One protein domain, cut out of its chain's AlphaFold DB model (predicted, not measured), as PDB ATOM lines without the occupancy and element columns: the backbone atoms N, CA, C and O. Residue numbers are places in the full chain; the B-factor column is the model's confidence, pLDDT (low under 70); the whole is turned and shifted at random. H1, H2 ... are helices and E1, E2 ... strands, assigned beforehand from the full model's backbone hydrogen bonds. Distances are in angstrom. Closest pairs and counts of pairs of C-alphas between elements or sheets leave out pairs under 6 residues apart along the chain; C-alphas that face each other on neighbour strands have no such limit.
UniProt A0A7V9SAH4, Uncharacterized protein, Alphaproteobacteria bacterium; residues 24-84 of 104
ATOM      1  N   ARG A  24      16.687  31.789 370.856       72.38
ATOM      2  CA  ARG A  24      17.674  32.871 370.735       72.38
ATOM      3  C   ARG A  24      19.004  32.389 371.317       72.38
ATOM      4  O   ARG A  24      19.033  31.803 372.405       72.38
ATOM      5  N   THR A  25      20.081  32.619 370.581       84.19
ATOM      6  CA  THR A  25      21.442  32.337 371.027       84.19
ATOM      7  C   THR A  25      22.014  33.570 371.715       84.19
ATOM      8  O   THR A  25      21.768  34.707 371.314       84.19
ATOM      9  N   CYS A  26      22.738  33.327 372.796       88.06
ATOM     10  CA  CYS A  26      23.463  34.317 373.576       88.06
ATOM     11  C   CYS A  26      24.930  33.875 373.644       88.06
ATOM     12  O   CYS A  26      25.244  32.709 373.392       88.06
ATOM     13  N   PHE A  27      25.828  34.792 373.992       89.69
ATOM     14  CA  PHE A  27      27.243  34.465 374.154       89.69
ATOM     15  C   PHE A  27      27.584  34.165 375.616       89.69
ATOM     16  O   PHE A  27      26.975  34.718 376.530       89.69
ATOM     17  N   THR A  28      28.572  33.309 375.853       89.69
ATOM     18  CA  THR A  28      29.268  33.231 377.145       89.69
ATOM     19  C   THR A  28      30.319  34.345 377.241       89.69
ATOM     20  O   THR A  28      30.732  34.891 376.213       89.69
ATOM     21  N   PRO A  29      30.857  34.636 378.442       88.31
ATOM     22  CA  PRO A  29      32.027  35.508 378.596       88.31
ATOM     23  C   PRO A  29      33.243  35.067 377.771       88.31
ATOM     24  O   PRO A  29      34.092  35.888 377.444       88.31
ATOM     25  N   LYS A  30      33.318  33.772 377.438       87.50
ATOM     26  CA  LYS A  30      34.388  33.149 376.649       87.50
ATOM     27  C   LYS A  30      34.115  33.170 375.137       87.50
ATOM     28  O   LYS A  30      34.909  32.644 374.369       87.50
ATOM     29  N   GLY A  31      32.991  33.745 374.704       85.62
ATOM     30  CA  GLY A  31      32.609  33.834 373.293       85.62
ATOM     31  C   GLY A  31      31.861  32.616 372.742       85.62
ATOM     32  O   GLY A  31      31.608  32.559 371.541       85.62
ATOM     33  N   ASP A  32      31.470  31.648 373.577       87.69
ATOM     34  CA  ASP A  32      30.685  30.495 373.123       87.69
ATOM     35  C   ASP A  32      29.232  30.862 372.869       87.69
ATOM     36  O   ASP A  32      28.598  31.530 373.684       87.69
ATOM     37  N   MET A  33      28.681  30.365 371.761       86.88
ATOM     38  CA  MET A  33      27.249  30.448 371.506       86.88
ATOM     39  C   MET A  33      26.514  29.385 372.316       86.88
ATOM     40  O   MET A  33      26.690  28.185 372.108       86.88
ATOM     41  N   ILE A  34      25.659  29.844 373.222       88.19
ATOM     42  CA  ILE A  34      24.804  29.011 374.065       88.19
ATOM     43  C   ILE A  34      23.357  29.485 373.963       88.19
ATOM     44  O   ILE A  34      23.055  30.556 373.430       88.19
ATOM     45  N   ARG A  35      22.417  28.690 374.474       86.25
ATOM     46  CA  ARG A  35      21.020  29.120 374.559       86.25
ATOM     47  C   ARG A  35      20.893  30.294 375.517       86.25
ATOM     48  O   ARG A  35      21.401  30.229 376.638       86.25
ATOM     49  N   CYS A  36      20.165  31.333 375.124       83.00
ATOM     50  CA  CYS A  36      19.750  32.344 376.087       83.00
ATOM     51  C   CYS A  36      18.999  31.662 377.247       83.00
ATOM     52  O   CYS A  36      18.295  30.674 377.031       83.00
ATOM     53  N   ASN A  37      19.172  32.172 378.470       83.31
ATOM     54  CA  ASN A  37      18.682  31.577 379.724       83.31
ATOM     55  C   ASN A  37      19.432  30.329 380.238       83.31
ATOM     56  O   ASN A  37      19.042  29.780 381.268       83.31
ATOM     57  N   SER A  38      20.501  29.879 379.572       86.94
ATOM     58  CA  SER A  38      21.390  28.865 380.156       86.94
ATOM     59  C   SER A  38      22.354  29.484 381.185       86.94
ATOM     60  O   SER A  38      22.687  30.670 381.078       86.94
ATOM     61  N   PRO A  39      22.802  28.725 382.203       87.19
ATOM     62  CA  PRO A  39      23.772  29.218 383.177       87.19
ATOM     63  C   PRO A  39      25.043  29.724 382.483       87.19
ATOM     64  O   PRO A  39      25.641  29.010 381.682       87.19
ATOM     65  N   GLY A  40      25.450  30.960 382.780       86.31
ATOM     66  CA  GLY A  40      26.604  31.597 382.136       86.31
ATOM     67  C   GLY A  40      26.304  32.302 380.806       86.31
ATOM     68  O   GLY A  40      27.239  32.811 380.186       86.31
ATOM     69  N   ALA A  41      25.037  32.375 380.376       89.38
ATOM     70  CA  ALA A  41      24.620  33.219 379.259       89.38
ATOM     71  C   ALA A  41      24.717  34.701 379.625       89.38
ATOM     72  O   ALA A  41      24.133  35.151 380.613       89.38
ATOM     73  N   MET A  42      25.414  35.466 378.792       92.75
ATOM     74  CA  MET A  42      25.362  36.918 378.843       92.75
ATOM     75  C   MET A  42      24.056  37.446 378.221       92.75
ATOM     76  O   MET A  42      23.409  36.740 377.439       92.75
ATOM     77  N   PRO A  43      23.636  38.678 378.565       85.88
ATOM     78  CA  PRO A  43      22.408  39.281 378.047       85.88
ATOM     79  C   PRO A  43      22.371  39.346 376.516       85.88
ATOM     80  O   PRO A  43      23.401  39.459 375.863       85.88
ATOM     81  N   VAL A  44      21.169  39.382 375.936       79.62
ATOM     82  CA  VAL A  44      20.940  39.322 374.475       79.62
ATOM     83  C   VAL A  44      21.630  40.455 373.686       79.62
ATOM     84  O   VAL A  44      21.918  40.300 372.505       79.62
ATOM     85  N   PHE A  45      21.919  41.590 374.329       81.00
ATOM     86  CA  PHE A  45      22.622  42.731 373.721       81.00
ATOM     87  C   PHE A  45      24.113  42.789 374.052       81.00
ATOM     88  O   PHE A  45      24.836  43.619 373.502       81.00
ATOM     89  N   TRP A  46      24.578  41.924 374.949       85.44
ATOM     90  CA  TRP A  46      25.989  41.816 375.257       85.44
ATOM     91  C   TRP A  46      26.690  41.071 374.124       85.44
ATOM     92  O   TRP A  46      26.219  40.034 373.649       85.44
ATOM     93  N   LYS A  47      27.826  41.607 373.686       85.69
ATOM     94  CA  LYS A  47      28.679  40.970 372.689       85.69
ATOM     95  C   LYS A  47      30.086  40.829 373.265       85.69
ATOM     96  O   LYS A  47      30.569  41.789 373.870       85.69
ATOM     97  N   PRO A  48      30.740  39.672 373.077       88.25
ATOM     98  CA  PRO A  48      32.146  39.518 373.419       88.25
ATOM     99  C   PRO A  48      32.989  40.508 372.610       88.25
ATOM    100  O   PRO A  48      32.612  40.914 371.506       88.25
ATOM    101  N   SER A  49      34.132  40.915 373.164       90.75
ATOM    102  CA  SER A  49      35.056  41.785 372.438       90.75
ATOM    103  C   SER A  49      35.609  41.061 371.199       90.75
ATOM    104  O   SER A  49      35.669  39.827 371.176       90.75
ATOM    105  N   PRO A  50      36.065  41.800 370.171       88.56
ATOM    106  CA  PRO A  50      36.679  41.193 368.990       88.56
ATOM    107  C   PRO A  50      37.870  40.282 369.327       88.56
ATOM    108  O   PRO A  50      38.067  39.265 368.674       88.56
ATOM    109  N   GLN A  51      38.625  40.616 370.379       91.00
ATOM    110  CA  GLN A  51      39.765  39.828 370.859       91.00
ATOM    111  C   GLN A  51      39.327  38.446 371.361       91.00
ATOM    112  O   GLN A  51      39.897  37.444 370.947       91.00
ATOM    113  N   VAL A  52      38.262  38.377 372.168       89.31
ATOM    114  CA  VAL A  52      37.728  37.107 372.692       89.31
ATOM    115  C   VAL A  52      37.183  36.227 371.564       89.31
ATOM    116  O   VAL A  52      37.368  35.012 371.573       89.31
ATOM    117  N   MET A  53      36.535  36.832 370.565       87.06
ATOM    118  CA  MET A  53      36.054  36.102 369.386       87.06
ATOM    119  C   MET A  53      37.207  35.510 368.569       87.06
ATOM    120  O   MET A  53      37.133  34.353 368.163       87.06
ATOM    121  N   TRP A  54      38.278  36.281 368.379       86.56
ATOM    122  CA  TRP A  54      39.480  35.843 367.674       86.56
ATOM    123  C   TRP A  54      40.209  34.709 368.405       86.56
ATOM    124  O   TRP A  54      40.530  33.682 367.810       86.56
ATOM    125  N   GLU A  55      40.414  34.851 369.715       86.88
ATOM    126  CA  GLU A  55      41.024  33.812 370.553       86.88
ATOM    127  C   GLU A  55      40.230  32.505 370.502       86.88
ATOM    128  O   GLU A  55      40.813  31.424 370.400       86.88
ATOM    129  N   ARG A  56      38.896  32.596 370.509       85.06
ATOM    130  CA  ARG A  56      38.020  31.435 370.353       85.06
ATOM    131  C   ARG A  56      38.171  30.778 368.986       85.06
ATOM    132  O   ARG A  56      38.226  29.556 368.912       85.06
ATOM    133  N   GLU A  57      38.204  31.554 367.911       83.00
ATOM    134  CA  GLU A  57      38.333  31.017 366.553       83.00
ATOM    135  C   GLU A  57      39.650  30.250 366.371       83.00
ATOM    136  O   GLU A  57      39.662  29.162 365.796       83.00
ATOM    137  N   ILE A  58      40.735  30.747 366.972       83.06
ATOM    138  CA  ILE A  58      42.022  30.044 367.013       83.06
ATOM    139  C   ILE A  58      41.948  28.794 367.898       83.06
ATOM    140  O   ILE A  58      42.468  27.742 367.524       83.06
ATOM    141  N   ALA A  59      41.308  28.881 369.066       80.25
ATOM    142  CA  ALA A  59      41.197  27.759 370.000       80.25
ATOM    143  C   ALA A  59      40.326  26.610 369.463       80.25
ATOM    144  O   ALA A  59      40.545  25.453 369.816       80.25
ATOM    145  N   VAL A  60      39.350  26.920 368.604       79.81
ATOM    146  CA  VAL A  60      38.428  25.953 367.984       79.81
ATOM    147  C   VAL A  60      38.924  25.530 366.592       79.81
ATOM    148  O   VAL A  60      38.148  24.986 365.808       79.81
ATOM    149  N   LYS A  61      40.211  25.748 366.263       74.75
ATOM    150  CA  LYS A  61      40.778  25.323 364.974       74.75
ATOM    151  C   LYS A  61      40.450  23.834 364.757       74.75
ATOM    152  O   LYS A  61      40.864  23.004 365.572       74.75
ATOM    153  N   PRO A  62      39.683  23.483 363.706       73.69
ATOM    154  CA  PRO A  62      39.380  22.089 363.427       73.69
ATOM    155  C   PRO A  62      40.693  21.329 363.189       73.69
ATOM    156  O   PRO A  62      41.670  21.940 362.735       73.69
ATOM    157  N   PRO A  63      40.743  20.023 363.508       81.62
ATOM    158  CA  PRO A  63      41.926  19.221 363.234       81.62
ATOM    159  C   PRO A  63      42.294  19.353 361.756       81.62
ATOM    160  O   PRO A  63      41.417  19.386 360.890       81.62
ATOM    161  N   GLU A  64      43.592  19.478 361.474       85.50
ATOM    162  CA  GLU A  64      44.051  19.515 360.090       85.50
ATOM    163  C   GLU A  64      43.653  18.207 359.400       85.50
ATOM    164  O   GLU A  64      43.806  17.134 359.996       85.50
ATOM    165  N   PRO A  65      43.108  18.284 358.173       87.62
ATOM    166  CA  PRO A  65      42.652  17.100 357.475       87.62
ATOM    167  C   PRO A  65      43.834  16.169 357.230       87.62
ATOM    168  O   PRO A  65      44.919  16.583 356.814       87.62
ATOM    169  N   SER A  66      43.610  14.889 357.475       91.44
ATOM    170  CA  SER A  66      44.585  13.851 357.184       91.44
ATOM    171  C   SER A  66      44.800  13.708 355.673       91.44
ATOM    172  O   SER A  66      43.912  13.970 354.857       91.44
ATOM    173  N   ASN A  67      45.966  13.188 355.279       94.12
ATOM    174  CA  ASN A  67      46.244  12.862 353.874       94.12
ATOM    175  C   ASN A  67      45.204  11.896 353.278       94.12
ATOM    176  O   ASN A  67      44.917  11.957 352.085       94.12
ATOM    177  N   ALA A  68      44.629  11.016 354.104       92.81
ATOM    178  CA  ALA A  68      43.584  10.088 353.689       92.81
ATOM    179  C   ALA A  68      42.276  10.814 353.333       92.81
ATOM    180  O   ALA A  68      41.668  10.498 352.313       92.81
ATOM    181  N   GLU A  69      41.868  11.809 354.126       91.19
ATOM    182  CA  GLU A  69      40.681  12.627 353.844       91.19
ATOM    183  C   GLU A  69      40.865  13.451 352.569       91.19
ATOM    184  O   GLU A  69      39.972  13.482 351.723       91.19
ATOM    185  N   LEU A  70      42.047  14.045 352.376       95.19
ATOM    186  CA  LEU A  70      42.371  14.768 351.144       95.19
ATOM    187  C   LEU A  70      42.299  13.847 349.919       95.19
ATOM    188  O   LEU A  70      41.663  14.186 348.919       95.19
ATOM    189  N   LEU A  71      42.896  12.656 350.001       95.62
ATOM    190  CA  LEU A  71      42.878  11.682 348.910       95.62
ATOM    191  C   LEU A  71      41.456  11.193 348.606       95.62
ATOM    192  O   LEU A  71      41.097  11.047 347.433       95.62
ATOM    193  N   ALA A  72      40.631  10.991 349.634       93.31
ATOM    194  CA  ALA A  72      39.228  10.627 349.475       93.31
ATOM    195  C   ALA A  72      38.436  11.717 348.739       93.31
ATOM    196  O   ALA A  72      37.677  11.400 347.821       93.31
ATOM    197  N   VAL A  73      38.658  12.993 349.075       95.88
ATOM    198  CA  VAL A  73      38.029  14.128 348.383       95.88
ATOM    199  C   VAL A  73      38.436  14.167 346.909       95.88
ATOM    200  O   VAL A  73      37.562  14.236 346.044       95.88
ATOM    201  N   PHE A  74      39.730  14.063 346.598       96.75
ATOM    202  CA  PHE A  74      40.195  14.078 345.205       96.75
ATOM    203  C   PHE A  74      39.661  12.897 344.396       96.75
ATOM    204  O   PHE A  74      39.238  13.066 343.254       96.75
ATOM    205  N   THR A  75      39.634  11.709 344.997       95.81
ATOM    206  CA  THR A  75      39.137  10.496 344.337       95.81
ATOM    207  C   THR A  75      37.629  10.570 344.110       95.81
ATOM    208  O   THR A  75      37.151  10.246 343.022       95.81
ATOM    209  N   GLY A  76      36.872  11.046 345.102       95.56
ATOM    210  CA  GLY A  76      35.435  11.278 344.979       95.56
ATOM    211  C   GLY A  76      35.109  12.308 343.897       95.56
ATOM    212  O   GLY A  76      34.216  12.077 343.084       95.56
ATOM    213  N   LEU A  77      35.876  13.399 343.832       96.94
ATOM    214  CA  LEU A  77      35.725  14.427 342.802       96.94
ATOM    215  C   LEU A  77      36.032  13.879 341.402       96.94
ATOM    216  O   LEU A  77      35.252  14.098 340.477       96.94
ATOM    217  N   ALA A  78      37.127  13.134 341.247       95.25
ATOM    218  CA  ALA A  78      37.490  12.513 339.976       95.25
ATOM    219  C   ALA A  78      36.419  11.519 339.502       95.25
ATOM    220  O   ALA A  78      36.032  11.542 338.334       95.25
ATOM    221  N   LEU A  79      35.893  10.689 340.408       96.56
ATOM    222  CA  LEU A  79      34.808   9.757 340.106       96.56
ATOM    223  C   LEU A  79      33.528  10.494 339.701       96.56
ATOM    224  O   LEU A  79      32.880  10.111 338.731       96.56
ATOM    225  N   PHE A  80      33.168  11.555 340.421       95.62
ATOM    226  CA  PHE A  80      31.993  12.361 340.107       95.62
ATOM    227  C   PHE A  80      32.093  12.994 338.715       95.62
ATOM    228  O   PHE A  80      31.152  12.905 337.929       95.62
ATOM    229  N   LEU A  81      33.250  13.561 338.372       95.44
ATOM    230  CA  LEU A  81      33.495  14.116 337.040       95.44
ATOM    231  C   LEU A  81      33.491  13.036 335.955       95.44
ATOM    232  O   LEU A  81      32.929  13.255 334.887       95.44
ATOM    233  N   ALA A  82      34.058  11.860 336.234       94.38
ATOM    234  CA  ALA A  82      34.004  10.730 335.314       94.38
ATOM    235  C   ALA A  82      32.560  10.271 335.057       94.38
ATOM    236  O   ALA A  82      32.208   9.956 333.924       94.38
ATOM    237  N   LEU A  83      31.707  10.280 336.085       93.88
ATOM    238  CA  LEU A  83      30.282   9.983 335.940       93.88
ATOM    239  C   LEU A  83      29.558  11.046 335.111       93.88
ATOM    240  O   LEU A  83      28.722  10.686 334.287       93.88
ATOM    241  N   ILE A  84      29.890  12.327 335.294       90.88
ATOM    242  CA  ILE A  84      29.338  13.402 334.461       90.88
ATOM    243  C   ILE A  84      29.756  13.215 333.003       90.88
ATOM    244  O   ILE A  84      28.917  13.309 332.117       90.88
TER     245      ILE A  84
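Overview. This is residues 24 to 84 of the 104 residues of an uncharacterized protein of Alphaproteobacteria bacterium (UniProt A0A7V9SAH4). Picture a small compact head with a long arm: in the head, a short hairpin of E1 and E2 has the unnamed residues 36 to 49 looping round it and H1 next along the chain, and residues 58 to 84 stick out as the arm, ending in the long helix H2. The arm makes the length of the whole. The printed part has 61 residues, with two named strands and two named helices in the order E1, E2, H1, H2; the sheet, E1 - E2, is antiparallel, and the class is mostly helix. The whole is extended, with a radius of gyration of the C-alphas of 19.3 A and spans of 53 by 23 by 19 A.

Along the chain. Find C-alpha 25 at (21.442, 32.337, 371.027), where E1 begins; it covers residues 25 to 27, 6.9 A long. E2 follows at residues 33 to 35, 7.1 A long. Look next at C-alpha 50, at (36.679, 41.193, 368.990): from there H1 runs through residues 50 to 59, 14.2 A. H2, residues 67 to 84, runs 25.7 A and ends at C-alpha 84, at (29.338, 13.402, 334.461).

Arrangement. Begin at the hairpin, where E1 and E2 are antiparallel at 127 degrees. C-alphas 26 and 34 face each other at 5.5 A, and N 26 and O 34 are within hydrogen-bond range at 2.9 A. E1 and H1 are apart. H2 is apart from E1, E2 and H1. In H1 and H2 every O i to N i+4 pair is within hydrogen-bond range.

Size, cuts and confidence. The C-alphas of Pro 43 and Ala 82, the two farthest apart, are 52.7 A apart. Residues 58 to 84 stand free; the body without them spans 24 by 15 by 13 A. The link from E2 to H1 is long, with 14 residues. The printed part has no cut, and no printed residue is under 70 in pLDDT.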